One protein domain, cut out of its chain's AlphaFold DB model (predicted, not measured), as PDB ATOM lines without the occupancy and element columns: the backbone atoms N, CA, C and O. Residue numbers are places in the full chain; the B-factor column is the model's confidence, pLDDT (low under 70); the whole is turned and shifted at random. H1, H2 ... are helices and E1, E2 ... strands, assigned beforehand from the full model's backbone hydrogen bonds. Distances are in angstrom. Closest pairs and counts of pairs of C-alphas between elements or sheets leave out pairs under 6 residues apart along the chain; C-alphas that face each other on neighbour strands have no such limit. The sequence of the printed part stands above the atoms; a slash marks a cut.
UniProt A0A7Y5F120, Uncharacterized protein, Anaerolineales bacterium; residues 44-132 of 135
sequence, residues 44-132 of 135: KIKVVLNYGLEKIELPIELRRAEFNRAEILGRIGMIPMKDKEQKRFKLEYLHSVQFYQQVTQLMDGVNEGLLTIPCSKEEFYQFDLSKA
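AT A GLANCE: This is residues 44 to 132 of the 135 residues of an uncharacterized protein of Anaerolineales bacterium (UniProt A0A7Y5F120). A small mixed sheet of three strands, with its strand E2 bending by 65 degrees at residue 59, has two longer helices packed on it: H1 over E2, and H3 running along E3. The short helix H4 lies over E1 on the same face as H1, while the short helices H2 and H5 only graze the sheet. The printed part has 89 residues, with five named helices and three named strands in the order E1 E2 H1 H2 H3 E3 H4 H5; the class is mixed, helices and strands. Across the sheet the order is E2 E1 E3, with E2 antiparallel and E3 parallel to E1. The whole is compact, with a radius of gyration of the C-alphas of 12.7 A, and elongated, spanning 38 by 24 by 21 A.

HOW THE PARTS SIT: E1, residues 44 to 51, and E2, residues 54 to 63, form a hairpin, antiparallel at 158 degrees, with N 49 and O 56 within hydrogen-bond range at 2.9 A. H1, residues 69 to 77, is on the sheet at a height of 9.7 A, over E2; the closest C-alphas are those of Ile 60 and Arg 75, 6.6 A apart. H2, residues 92 to 95, only grazes the sheet. H3, residues 97 to 108, is close to H1 but not clearly touching it, with the closest C-alphas, Arg 69 and Val 103, 7.1 A apart. E3, residues 114 to 118, is parallel to E1 at 21 degrees, with N 48 and O 115 within hydrogen-bond range at 2.9 A. H3 runs along the strands, at 1 degrees to E3 on the local plane and a height of 9.5 A; the C-alphas of Gln 102 and Leu 115 are the closest, at 7.2 A. H4, residues 121 to 125, is over E1, but only just, with 3 of its C-alphas falling on that strand. H5, residues 129 to 132, only grazes the sheet and is apart from H4. In H1, H3 and H4 every O i to N i+4 pair is within hydrogen-bond range; H2 and H5 are too short for such a pair.

IN THESE COORDINATES: E1 begins at C-alpha 44, (-27.207, 50.437, -7.310), and is 22.9 A long; E2 is 24.9 A. H1 is 12.0 A, H3 is 16.7 A and E3 is 12.5 A long. H5 ends at C-alpha 132, (-38.937, 54.953, 6.585).

THE WHOLE: The C-alphas farthest apart, those of Glu 85 and Val 110, are 39.5 A apart. The printed part has no cut. The link from H1 to H2, residues 78 to 91, is long; the other links are tight. The mean pLDDT of the printed part is 89.7; residues 112, 131 and 132 are under 70.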
ATOM      1  N   LYS A  44     -26.008  50.475  -8.148       91.31
ATOM      2  CA  LYS A  44     -27.207  50.437  -7.310       91.31
ATOM      3  C   LYS A  44     -28.420  50.007  -8.129       91.31
ATOM      4  O   LYS A  44     -28.558  50.393  -9.290       91.31
ATOM      5  N   ILE A  45     -29.285  49.229  -7.499       92.25
ATOM      6  CA  ILE A  45     -30.584  48.817  -8.006       92.25
ATOM      7  C   ILE A  45     -31.643  49.404  -7.076       92.25
ATOM      8  O   ILE A  45     -31.598  49.204  -5.860       92.25
ATOM      9  N   LYS A  46     -32.575  50.148  -7.666       92.12
ATOM     10  CA  LYS A  46     -33.736  50.740  -7.006       92.12
ATOM     11  C   LYS A  46     -34.909  49.776  -7.052       92.12
ATOM     12  O   LYS A  46     -35.055  49.012  -8.009       92.12
ATOM     13  N   VAL A  47     -35.773  49.850  -6.050       92.62
ATOM     14  CA  VAL A  47     -37.000  49.052  -5.990       92.62
ATOM     15  C   VAL A  47     -38.193  49.992  -5.924       92.62
ATOM     16  O   VAL A  47     -38.254  50.867  -5.063       92.62
ATOM     17  N   VAL A  48     -39.137  49.817  -6.842       93.00
ATOM     18  CA  VAL A  48     -40.325  50.664  -6.968       93.00
ATOM     19  C   VAL A  48     -41.574  49.805  -6.871       93.00
ATOM     20  O   VAL A  48     -41.707  48.817  -7.592       93.00
ATOM     21  N   LEU A  49     -42.505  50.209  -6.011       93.88
ATOM     22  CA  LEU A  49     -43.877  49.712  -6.029       93.88
ATOM     23  C   LEU A  49     -44.668  50.475  -7.091       93.88
ATOM     24  O   LEU A  49     -44.556  51.698  -7.184       93.88
ATOM     25  N   ASN A  50     -45.463  49.765  -7.887       95.19
ATOM     26  CA  ASN A  50     -46.264  50.347  -8.960       95.19
ATOM     27  C   ASN A  50     -47.732  49.926  -8.840       95.19
ATOM     28  O   ASN A  50     -48.034  48.731  -8.855       95.19
ATOM     29  N   TYR A  51     -48.627  50.910  -8.785       93.25
ATOM     30  CA  TYR A  51     -50.076  50.731  -8.777       93.25
ATOM     31  C   TYR A  51     -50.721  51.696  -9.782       93.25
ATOM     32  O   TYR A  51     -50.850  52.895  -9.541       93.25
ATOM     33  N   GLY A  52     -51.127  51.179 -10.946       90.00
ATOM     34  CA  GLY A  52     -51.692  52.000 -12.020       90.00
ATOM     35  C   GLY A  52     -50.706  53.065 -12.516       90.00
ATOM     36  O   GLY A  52     -49.714  52.735 -13.162       90.00
ATOM     37  N   LEU A  53     -51.004  54.339 -12.234       89.12
ATOM     38  CA  LEU A  53     -50.134  55.485 -12.540       89.12
ATOM     39  C   LEU A  53     -49.256  55.909 -11.351       89.12
ATOM     40  O   LEU A  53     -48.327  56.696 -11.532       89.12
ATOM     41  N   GLU A  54     -49.540  55.407 -10.149       89.75
ATOM     42  CA  GLU A  54     -48.793  55.740  -8.944       89.75
ATOM     43  C   GLU A  54     -47.565  54.842  -8.807       89.75
ATOM     44  O   GLU A  54     -47.633  53.615  -8.921       89.75
ATOM     45  N   LYS A  55     -46.422  55.470  -8.531       92.12
ATOM     46  CA  LYS A  55     -45.155  54.790  -8.283       92.12
ATOM     47  C   LYS A  55     -44.543  55.327  -7.011       92.12
ATOM     48  O   LYS A  55     -44.468  56.541  -6.835       92.12
ATOM     49  N   ILE A  56     -44.067  54.427  -6.163       90.19
ATOM     50  CA  ILE A  56     -43.294  54.804  -4.987       90.19
ATOM     51  C   ILE A  56     -41.974  54.051  -4.995       90.19
ATOM     52  O   ILE A  56     -41.942  52.823  -5.023       90.19
ATOM     53  N   GLU A  57     -40.884  54.811  -4.963       90.19
ATOM     54  CA  GLU A  57     -39.559  54.272  -4.697       90.19
ATOM     55  C   GLU A  57     -39.460  53.906  -3.217       90.19
ATOM     56  O   GLU A  57     -39.719  54.725  -2.334       90.19
ATOM     57  N   LEU A  58     -39.129  52.646  -2.952       87.62
ATOM     58  CA  LEU A  58     -38.873  52.188  -1.599       87.62
ATOM     59  C   LEU A  58     -37.526  52.755  -1.129       87.62
ATOM     60  O   LEU A  58     -36.601  52.834  -1.938       87.62
ATOM     61  N   PRO A  59     -37.373  53.096   0.163       84.38
ATOM     62  CA  PRO A  59     -36.130  53.637   0.720       84.38
ATOM     63  C   PRO A  59     -35.082  52.532   0.919       84.38
ATOM     64  O   PRO A  59     -34.550  52.320   2.006       84.38
ATOM     65  N   ILE A  60     -34.832  51.761  -0.138       83.75
ATOM     66  CA  ILE A  60     -33.911  50.637  -0.161       83.75
ATOM     67  C   ILE A  60     -32.999  50.811  -1.371       83.75
ATOM     68  O   ILE A  60     -33.438  50.850  -2.519       83.75
ATOM     69  N   GLU A  61     -31.705  50.930  -1.103       81.06
ATOM     70  CA  GLU A  61     -30.675  50.956  -2.131       81.06
ATOM     71  C   GLU A  61     -29.832  49.696  -1.991       81.06
ATOM     72  O   GLU A  61     -29.148  49.509  -0.986       81.06
ATOM     73  N   LEU A  62     -29.876  48.826  -3.000       89.94
ATOM     74  CA  LEU A  62     -29.109  47.583  -3.008       89.94
ATOM     75  C   LEU A  62     -28.040  47.632  -4.086       89.94
ATOM     76  O   LEU A  62     -28.306  48.049  -5.213       89.94
ATOM     77  N   ARG A  63     -26.825  47.185  -3.771       92.19
ATOM     78  CA  ARG A  63     -25.812  46.961  -4.810       92.19
ATOM     79  C   ARG A  63     -26.181  45.715  -5.597       92.19
ATOM     80  O   ARG A  63     -26.716  44.766  -5.033       92.19
ATOM     81  N   ARG A  64     -25.827  45.665  -6.880       92.31
ATOM     82  CA  ARG A  64     -26.040  44.472  -7.710       92.31
ATOM     83  C   ARG A  64     -25.419  43.211  -7.103       92.31
ATOM     84  O   ARG A  64     -26.067  42.173  -7.131       92.31
ATOM     85  N   ALA A  65     -24.241  43.318  -6.484       91.31
ATOM     86  CA  ALA A  65     -23.605  42.201  -5.775       91.31
ATOM     87  C   ALA A  65     -24.451  41.622  -4.627       91.31
ATOM     88  O   ALA A  65     -24.336  40.445  -4.302       91.31
ATOM     89  N   GLU A  66     -25.278  42.454  -3.999       90.69
ATOM     90  CA  GLU A  66     -26.121  42.100  -2.851       90.69
ATOM     91  C   GLU A  66     -27.556  41.781  -3.291       90.69
ATOM     92  O   GLU A  66     -28.349  41.236  -2.524       90.69
ATOM     93  N   PHE A  67     -27.901  42.115  -4.536       92.44
ATOM     94  CA  PHE A  67     -29.253  42.054  -5.051       92.44
ATOM     95  C   PHE A  67     -29.674  40.609  -5.292       92.44
ATOM     96  O   PHE A  67     -29.367  40.001  -6.311       92.44
ATOM     97  N   ASN A  68     -30.403  40.058  -4.330       92.56
ATOM     98  CA  ASN A  68     -31.005  38.740  -4.416       92.56
ATOM     99  C   ASN A  68     -32.383  38.753  -3.747       92.56
ATOM    100  O   ASN A  68     -32.739  39.674  -3.010       92.56
ATOM    101  N   ARG A  69     -33.171  37.699  -3.980       92.44
ATOM    102  CA  ARG A  69     -34.538  37.594  -3.454       92.44
ATOM    103  C   ARG A  69     -34.614  37.719  -1.929       92.44
ATOM    104  O   ARG A  69     -35.535  38.361  -1.436       92.44
ATOM    105  N   ALA A  70     -33.701  37.091  -1.191       92.81
ATOM    106  CA  ALA A  70     -33.733  37.115   0.268       92.81
ATOM    107  C   ALA A  70     -33.455  38.524   0.807       92.81
ATOM    108  O   ALA A  70     -34.177  38.986   1.685       92.81
ATOM    109  N   GLU A  71     -32.483  39.223   0.222       93.50
ATOM    110  CA  GLU A  71     -32.147  40.598   0.592       93.50
ATOM    111  C   GLU A  71     -33.304  41.556   0.284       93.50
ATOM    112  O   GLU A  71     -33.701  42.336   1.144       93.50
ATOM    113  N   ILE A  72     -33.923  41.444  -0.898       93.19
ATOM    114  CA  ILE A  72     -35.101  42.248  -1.265       93.19
ATOM    115  C   ILE A  72     -36.228  42.040  -0.245       93.19
ATOM    116  O   ILE A  72     -36.779  43.008   0.275       93.19
ATOM    117  N   LEU A  73     -36.554  40.784   0.076       93.12
ATOM    118  CA  LEU A  73     -37.602  40.461   1.048       93.12
ATOM    119  C   LEU A  73     -37.265  40.967   2.453       93.12
ATOM    120  O   LEU A  73     -38.149  41.477   3.139       93.12
ATOM    121  N   GLY A  74     -36.003  40.846   2.870       92.19
ATOM    122  CA  GLY A  74     -35.523  41.354   4.151       92.19
ATOM    123  C   GLY A  74     -35.691  42.867   4.252       92.19
ATOM    124  O   GLY A  74     -36.295  43.354   5.202       92.19
ATOM    125  N   ARG A  75     -35.244  43.606   3.231       91.38
ATOM    126  CA  ARG A  75     -35.333  45.072   3.187       91.38
ATOM    127  C   ARG A  75     -36.767  45.576   3.128       91.38
ATOM    128  O   ARG A  75     -37.105  46.490   3.871       91.38
ATOM    129  N   ILE A  76     -37.623  44.963   2.308       92.38
ATOM    130  CA  ILE A  76     -39.058  45.289   2.278       92.38
ATOM    131  C   ILE A  76     -39.694  44.995   3.644       92.38
ATOM    132  O   ILE A  76     -40.487  45.791   4.140       92.38
ATOM    133  N   GLY A  77     -39.310  43.892   4.288       91.19
ATOM    134  CA  GLY A  77     -39.793  43.520   5.619       91.19
ATOM    135  C   GLY A  77     -39.382  44.467   6.746       91.19
ATOM    136  O   GLY A  77     -40.014  44.444   7.799       91.19
ATOM    137  N   MET A  78     -38.365  45.307   6.539       89.69
ATOM    138  CA  MET A  78     -37.967  46.349   7.491       89.69
ATOM    139  C   MET A  78     -38.813  47.619   7.376       89.69
ATOM    140  O   MET A  78     -38.751  48.470   8.263       89.69
ATOM    141  N   ILE A  79     -39.590  47.772   6.299       89.88
ATOM    142  CA  ILE A  79     -40.418  48.958   6.098       89.88
ATOM    143  C   ILE A  79     -41.599  48.898   7.077       89.88
ATOM    144  O   ILE A  79     -42.341  47.912   7.073       89.88
ATOM    145  N   PRO A  80     -41.805  49.936   7.911       89.31
ATOM    146  CA  PRO A  80     -42.916  49.964   8.849       89.31
ATOM    147  C   PRO A  80     -44.259  49.807   8.138       89.31
ATOM    148  O   PRO A  80     -44.505  50.411   7.094       89.31
ATOM    149  N   MET A  81     -45.149  49.020   8.732       91.06
ATOM    150  CA  MET A  81     -46.521  48.845   8.262       91.06
ATOM    151  C   MET A  81     -47.423  49.928   8.863       91.06
ATOM    152  O   MET A  81     -47.213  50.354  10.002       91.06
ATOM    153  N   LYS A  82     -48.449  50.366   8.122       90.69
ATOM    154  CA  LYS A  82     -49.480  51.268   8.666       90.69
ATOM    155  C   LYS A  82     -50.354  50.566   9.697       90.69
ATOM    156  O   LYS A  82     -50.663  51.146  10.737       90.69
ATOM    157  N   ASP A  83     -50.738  49.329   9.404       89.75
ATOM    158  CA  ASP A  83     -51.455  48.475  10.341       89.75
ATOM    159  C   ASP A  83     -50.461  47.830  11.318       89.75
ATOM    160  O   ASP A  83     -49.583  47.063  10.920       89.75
ATOM    161  N   LYS A  84     -50.597  48.158  12.607       81.25
ATOM    162  CA  LYS A  84     -49.730  47.642  13.676       81.25
ATOM    163  C   LYS A  84     -50.007  46.178  14.017       81.25
ATOM    164  O   LYS A  84     -49.138  45.527  14.593       81.25
ATOM    165  N   GLU A  85     -51.191  45.659  13.695       83.94
ATOM    166  CA  GLU A  85     -51.534  44.250  13.917       83.94
ATOM    167  C   GLU A  85     -50.948  43.353  12.819       83.94
ATOM    168  O   GLU A  85     -50.680  42.163  13.032       83.94
ATOM    169  N   GLN A  86     -50.670  43.931  11.649       84.75
ATOM    170  CA  GLN A  86     -50.090  43.224  10.522       84.75
ATOM    171  C   GLN A  86     -48.590  42.955  10.735       84.75
ATOM    172  O   GLN A  86     -47.730  43.812  10.550       84.75
ATOM    173  N   LYS A  87     -48.258  41.699  11.057       83.81
ATOM    174  CA  LYS A  87     -46.871  41.256  11.313       83.81
ATOM    175  C   LYS A  87     -46.017  41.035  10.056       83.81
ATOM    176  O   LYS A  87     -44.815  40.818  10.181       83.81
ATOM    177  N   ARG A  88     -46.624  40.967   8.866       88.38
ATOM    178  CA  ARG A  88     -45.947  40.650   7.595       88.38
ATOM    179  C   ARG A  88     -46.564  41.438   6.449       88.38
ATOM    180  O   ARG A  88     -47.790  41.503   6.353       88.38
ATOM    181  N   PHE A  89     -45.729  41.965   5.561       92.62
ATOM    182  CA  PHE A  89     -46.201  42.551   4.311       92.62
ATOM    183  C   PHE A  89     -46.779  41.471   3.385       92.62
ATOM    184  O   PHE A  89     -46.471  40.282   3.511       92.62
ATOM    185  N   LYS A  90     -47.620  41.897   2.446       92.50
ATOM    186  CA  LYS A  90     -48.222  41.051   1.414       92.50
ATOM    187  C   LYS A  90     -47.953  41.676   0.053       92.50
ATOM    188  O   LYS A  90     -48.379  42.795  -0.191       92.50
ATOM    189  N   LEU A  91     -47.182  40.982  -0.775       94.25
ATOM    190  CA  LEU A  91     -46.884  41.376  -2.148       94.25
ATOM    191  C   LEU A  91     -46.912  40.111  -3.004       94.25
ATOM    192  O   LEU A  91     -45.928  39.369  -3.054       94.25
ATOM    193  N   GLU A  92     -48.042  39.845  -3.650       93.81
ATOM    194  CA  GLU A  92     -48.276  38.628  -4.433       93.81
ATOM    195  C   GLU A  92     -47.231  38.449  -5.536       93.81
ATOM    196  O   GLU A  92     -46.730  37.343  -5.761       93.81
ATOM    197  N   TYR A  93     -46.808  39.552  -6.158       95.62
ATOM    198  CA  TYR A  93     -45.811  39.531  -7.221       95.62
ATOM    199  C   TYR A  93     -44.484  38.879  -6.800       95.62
ATOM    200  O   TYR A  93     -43.844  38.229  -7.624       95.62
ATOM    201  N   LEU A  94     -44.084  38.955  -5.525       93.62
ATOM    202  CA  LEU A  94     -42.823  38.372  -5.034       93.62
ATOM    203  C   LEU A  94     -42.817  36.834  -4.998       93.62
ATOM    204  O   LEU A  94     -41.773  36.206  -4.771       93.62
ATOM    205  N   HIS A  95     -43.986  36.229  -5.200       92.62
ATOM    206  CA  HIS A  95     -44.177  34.789  -5.340       92.62
ATOM    207  C   HIS A  95     -44.269  34.346  -6.806       92.62
ATOM    208  O   HIS A  95     -44.367  33.152  -7.077       92.62
ATOM    209  N   SER A  96     -44.218  35.287  -7.752       94.81
ATOM    210  CA  SER A  96     -44.350  35.007  -9.180       94.81
ATOM    211  C   SER A  96     -43.034  34.565  -9.829       94.81
ATOM    212  O   SER A  96     -41.932  34.910  -9.387       94.81
ATOM    213  N   VAL A  97     -43.146  33.831 -10.939       94.81
ATOM    214  CA  VAL A  97     -41.995  33.465 -11.782       94.81
ATOM    215  C   VAL A  97     -41.395  34.707 -12.446       94.81
ATOM    216  O   VAL A  97     -40.177  34.812 -12.577       94.81
ATOM    217  N   GLN A  98     -42.238  35.673 -12.815       94.12
ATOM    218  CA  GLN A  98     -41.831  36.934 -13.433       94.12
ATOM    219  C   GLN A  98     -40.902  37.732 -12.516       94.12
ATOM    220  O   GLN A  98     -39.890  38.265 -12.972       94.12
ATOM    221  N   PHE A  99     -41.192  37.759 -11.213       94.81
ATOM    222  CA  PHE A  99     -40.309  38.380 -10.233       94.81
ATOM    223  C   PHE A  99     -38.929  37.716 -10.210       94.81
ATOM    224  O   PHE A  99     -37.915  38.408 -10.270       94.81
ATOM    225  N   TYR A 100     -38.875  36.380 -10.184       93.00
ATOM    226  CA  TYR A 100     -37.603  35.654 -10.220       93.00
ATOM    227  C   TYR A 100     -36.798  35.975 -11.487       93.00
ATOM    228  O   TYR A 100     -35.611  36.279 -11.406       93.00
ATOM    229  N   GLN A 101     -37.455  35.985 -12.650       93.12
ATOM    230  CA  GLN A 101     -36.819  36.327 -13.924       93.12
ATOM    231  C   GLN A 101     -36.269  37.758 -13.933       93.12
ATOM    232  O   GLN A 101     -35.136  37.968 -14.366       93.12
ATOM    233  N   GLN A 102     -37.025  38.734 -13.419       92.81
ATOM    234  CA  GLN A 102     -36.551  40.116 -13.314       92.81
ATOM    235  C   GLN A 102     -35.349  40.246 -12.379       92.81
ATOM    236  O   GLN A 102     -34.408  40.970 -12.705       92.81
ATOM    237  N   VAL A 103     -35.350  39.538 -11.243       93.06
ATOM    238  CA  VAL A 103     -34.211  39.546 -10.318       93.06
ATOM    239  C   VAL A 103     -32.956  39.021 -11.011       93.06
ATOM    240  O   VAL A 103     -31.935  39.707 -11.001       93.06
ATOM    241  N   THR A 104     -33.045  37.878 -11.692       92.00
ATOM    242  CA  THR A 104     -31.921  37.305 -12.447       92.00
ATOM    243  C   THR A 104     -31.420  38.260 -13.534       92.00
ATOM    244  O   THR A 104     -30.231  38.555 -13.596       92.00
ATOM    245  N   GLN A 105     -32.318  38.850 -14.329       91.69
ATOM    246  CA  GLN A 105     -31.940  39.815 -15.373       91.69
ATOM    247  C   GLN A 105     -31.224  41.056 -14.816       91.69
ATOM    248  O   GLN A 105     -30.301  41.588 -15.441       91.69
ATOM    249  N   LEU A 106     -31.642  41.537 -13.643       91.38
ATOM    250  CA  LEU A 106     -31.010  42.672 -12.970       91.38
ATOM    251  C   LEU A 106     -29.629  42.315 -12.403       91.38
ATOM    252  O   LEU A 106     -28.724  43.155 -12.476       91.38
ATOM    253  N   MET A 107     -29.453  41.091 -11.895       89.06
ATOM    254  CA  MET A 107     -28.156  40.553 -11.458       89.06
ATOM    255  C   MET A 107     -27.185  40.383 -12.633       89.06
ATOM    256  O   MET A 107     -26.021  40.770 -12.537       89.06
ATOM    257  N   ASP A 108     -27.677  39.899 -13.773       88.81
ATOM    258  CA  ASP A 108     -26.879  39.725 -14.992       88.81
ATOM    259  C   ASP A 108     -26.539  41.063 -15.666       88.81
ATOM    260  O   ASP A 108     -25.598  41.167 -16.454       88.81
ATOM    261  N   GLY A 109     -27.253  42.127 -15.298       83.75
ATOM    262  CA  GLY A 109     -27.033  43.476 -15.802       83.75
ATOM    263  C   GLY A 109     -27.668  43.746 -17.162       83.75
ATOM    264  O   GLY A 109     -27.251  44.688 -17.829       83.75
ATOM    265  N   VAL A 110     -28.677  42.954 -17.541       79.00
ATOM    266  CA  VAL A 110     -29.464  43.129 -18.771       79.00
ATOM    267  C   VAL A 110     -30.368  44.366 -18.677       79.00
ATOM    268  O   VAL A 110     -30.538  45.070 -19.665       79.00
ATOM    269  N   ASN A 111     -30.901  44.662 -17.485       71.25
ATOM    270  CA  ASN A 111     -31.797  45.797 -17.247       71.25
ATOM    271  C   ASN A 111     -31.135  46.941 -16.462       71.25
ATOM    272  O   ASN A 111     -30.247  46.744 -15.619       71.25
ATOM    273  N   GLU A 112     -31.628  48.154 -16.714       69.81
ATOM    274  CA  GLU A 112     -31.245  49.379 -16.017       69.81
ATOM    275  C   GLU A 112     -31.777  49.385 -14.584       69.81
ATOM    276  O   GLU A 112     -32.864  49.882 -14.339       69.81
ATOM    277  N   GLY A 113     -31.018  48.819 -13.641       82.44
ATOM    278  CA  GLY A 113     -30.990  49.219 -12.224       82.44
ATOM    279  C   GLY A 113     -32.320  49.414 -11.479       82.44
ATOM    280  O   GLY A 113     -32.323  50.094 -10.459       82.44
ATOM    281  N   LEU A 114     -33.436  48.869 -11.960       90.50
ATOM    282  CA  LEU A 114     -34.771  49.182 -11.472       90.50
ATOM    283  C   LEU A 114     -35.619  47.917 -11.442       90.50
ATOM    284  O   LEU A 114     -35.972  47.348 -12.475       90.50
ATOM    285  N   LEU A 115     -35.982  47.506 -10.236       92.88
ATOM    286  CA  LEU A 115     -36.966  46.467  -9.996       92.88
ATOM    287  C   LEU A 115     -38.332  47.120  -9.799       92.88
ATOM    288  O   LEU A 115     -38.537  47.850  -8.832       92.88
ATOM    289  N   THR A 116     -39.272  46.835 -10.698       92.75
ATOM    290  CA  THR A 116     -40.658  47.302 -10.568       92.75
ATOM    291  C   THR A 116     -41.529  46.169 -10.044       92.75
ATOM    292  O   THR A 116     -41.671  45.141 -10.699       92.75
ATOM    293  N   ILE A 117     -42.132  46.372  -8.876       94.56
ATOM    294  CA  ILE A 117     -43.065  45.445  -8.243       94.56
ATOM    295  C   ILE A 117     -44.482  45.965  -8.522       94.56
ATOM    296  O   ILE A 117     -44.908  46.931  -7.881       94.56
ATOM    297  N   PRO A 118     -45.215  45.391  -9.492       95.19
ATOM    298  CA  PRO A 118     -46.637  45.663  -9.630       95.19
ATOM    299  C   PRO A 118     -47.370  45.161  -8.385       95.19
ATOM    300  O   PRO A 118     -47.056  44.091  -7.862       95.19
ATOM    301  N   CYS A 119     -48.333  45.941  -7.913       94.88
ATOM    302  CA  CYS A 119     -49.070  45.636  -6.695       94.88
ATOM    303  C   CYS A 119     -50.515  46.140  -6.771       94.88
ATOM    304  O   CYS A 119     -50.840  47.020  -7.577       94.88
ATOM    305  N   SER A 120     -51.387  45.552  -5.951       95.19
ATOM    306  CA  SER A 120     -52.762  46.021  -5.764       95.19
ATOM    307  C   SER A 120     -52.799  47.316  -4.947       95.19
ATOM    308  O   SER A 120     -51.804  47.742  -4.358       95.19
ATOM    309  N   LYS A 121     -53.976  47.943  -4.867       93.25
ATOM    310  CA  LYS A 121     -54.175  49.147  -4.054       93.25
ATOM    311  C   LYS A 121     -53.865  48.884  -2.578       93.25
ATOM    312  O   LYS A 121     -53.204  49.682  -1.916       93.25
ATOM    313  N   GLU A 122     -54.360  47.764  -2.065       92.31
ATOM    314  CA  GLU A 122     -54.205  47.344  -0.674       92.31
ATOM    315  C   GLU A 122     -52.733  47.079  -0.360       92.31
ATOM    316  O   GLU A 122     -52.222  47.527   0.666       92.31
ATOM    317  N   GLU A 123     -52.034  46.410  -1.277       93.69
ATOM    318  CA  GLU A 123     -50.605  46.141  -1.160       93.69
ATOM    319  C   GLU A 123     -49.763  47.424  -1.226       93.69
ATOM    320  O   GLU A 123     -48.805  47.584  -0.472       93.69
ATOM    321  N   PHE A 124     -50.114  48.363  -2.100       92.44
ATOM    322  CA  PHE A 124     -49.372  49.608  -2.272       92.44
ATOM    323  C   PHE A 124     -49.430  50.496  -1.022       92.44
ATOM    324  O   PHE A 124     -48.415  51.033  -0.576       92.44
ATOM    325  N   TYR A 125     -50.609  50.620  -0.406       91.25
ATOM    326  CA  TYR A 125     -50.806  51.514   0.737       91.25
ATOM    327  C   TYR A 125     -50.502  50.889   2.102       91.25
ATOM    328  O   TYR A 125     -50.639  51.601   3.102       91.25
ATOM    329  N   GLN A 126     -50.066  49.625   2.168       92.00
ATOM    330  CA  GLN A 126     -49.797  48.923   3.432       92.00
ATOM    331  C   GLN A 126     -48.601  49.498   4.217       92.00
ATOM    332  O   GLN A 126     -48.552  49.379   5.442       92.00
ATOM    333  N   PHE A 127     -47.652  50.142   3.531       91.06
ATOM    334  CA  PHE A 127     -46.418  50.664   4.122       91.06
ATOM    335  C   PHE A 127     -46.571  52.098   4.648       91.06
ATOM    336  O   PHE A 127     -47.162  52.963   3.998       91.06
ATOM    337  N   ASP A 128     -45.989  52.373   5.815       87.62
ATOM    338  CA  ASP A 128     -45.854  53.705   6.405       87.62
ATOM    339  C   ASP A 128     -44.497  54.322   6.038       87.62
ATOM    340  O   ASP A 128     -43.528  54.317   6.802       87.62
ATOM    341  N   LEU A 129     -44.434  54.873   4.829       82.00
ATOM    342  CA  LEU A 129     -43.212  55.460   4.275       82.00
ATOM    343  C   LEU A 129     -42.828  56.802   4.913       82.00
ATOM    344  O   LEU A 129     -41.708  57.269   4.725       82.00
ATOM    345  N   SER A 130     -43.718  57.404   5.712       78.81
ATOM    346  CA  SER A 130     -43.404  58.630   6.454       78.81
ATOM    347  C   SER A 130     -42.306  58.408   7.501       78.81
ATOM    348  O   SER A 130     -41.517  59.311   7.775       78.81
ATOM    349  N   LYS A 131     -42.217  57.186   8.040       68.94
ATOM    350  CA  LYS A 131     -41.226  56.789   9.049       68.94
ATOM    351  C   LYS A 131     -39.968  56.169   8.453       68.94
ATOM    352  O   LYS A 131     -38.930  56.181   9.095       68.94
ATOM    353  N   ALA A 132     -40.054  55.632   7.239       60.22
ATOM    354  CA  ALA A 132     -38.937  54.953   6.585       60.22
ATOM    355  C   ALA A 132     -37.900  55.922   5.973       60.22
ATOM    356  O   ALA A 132     -36.785  55.509   5.683       60.22
TER     357      ALA A 132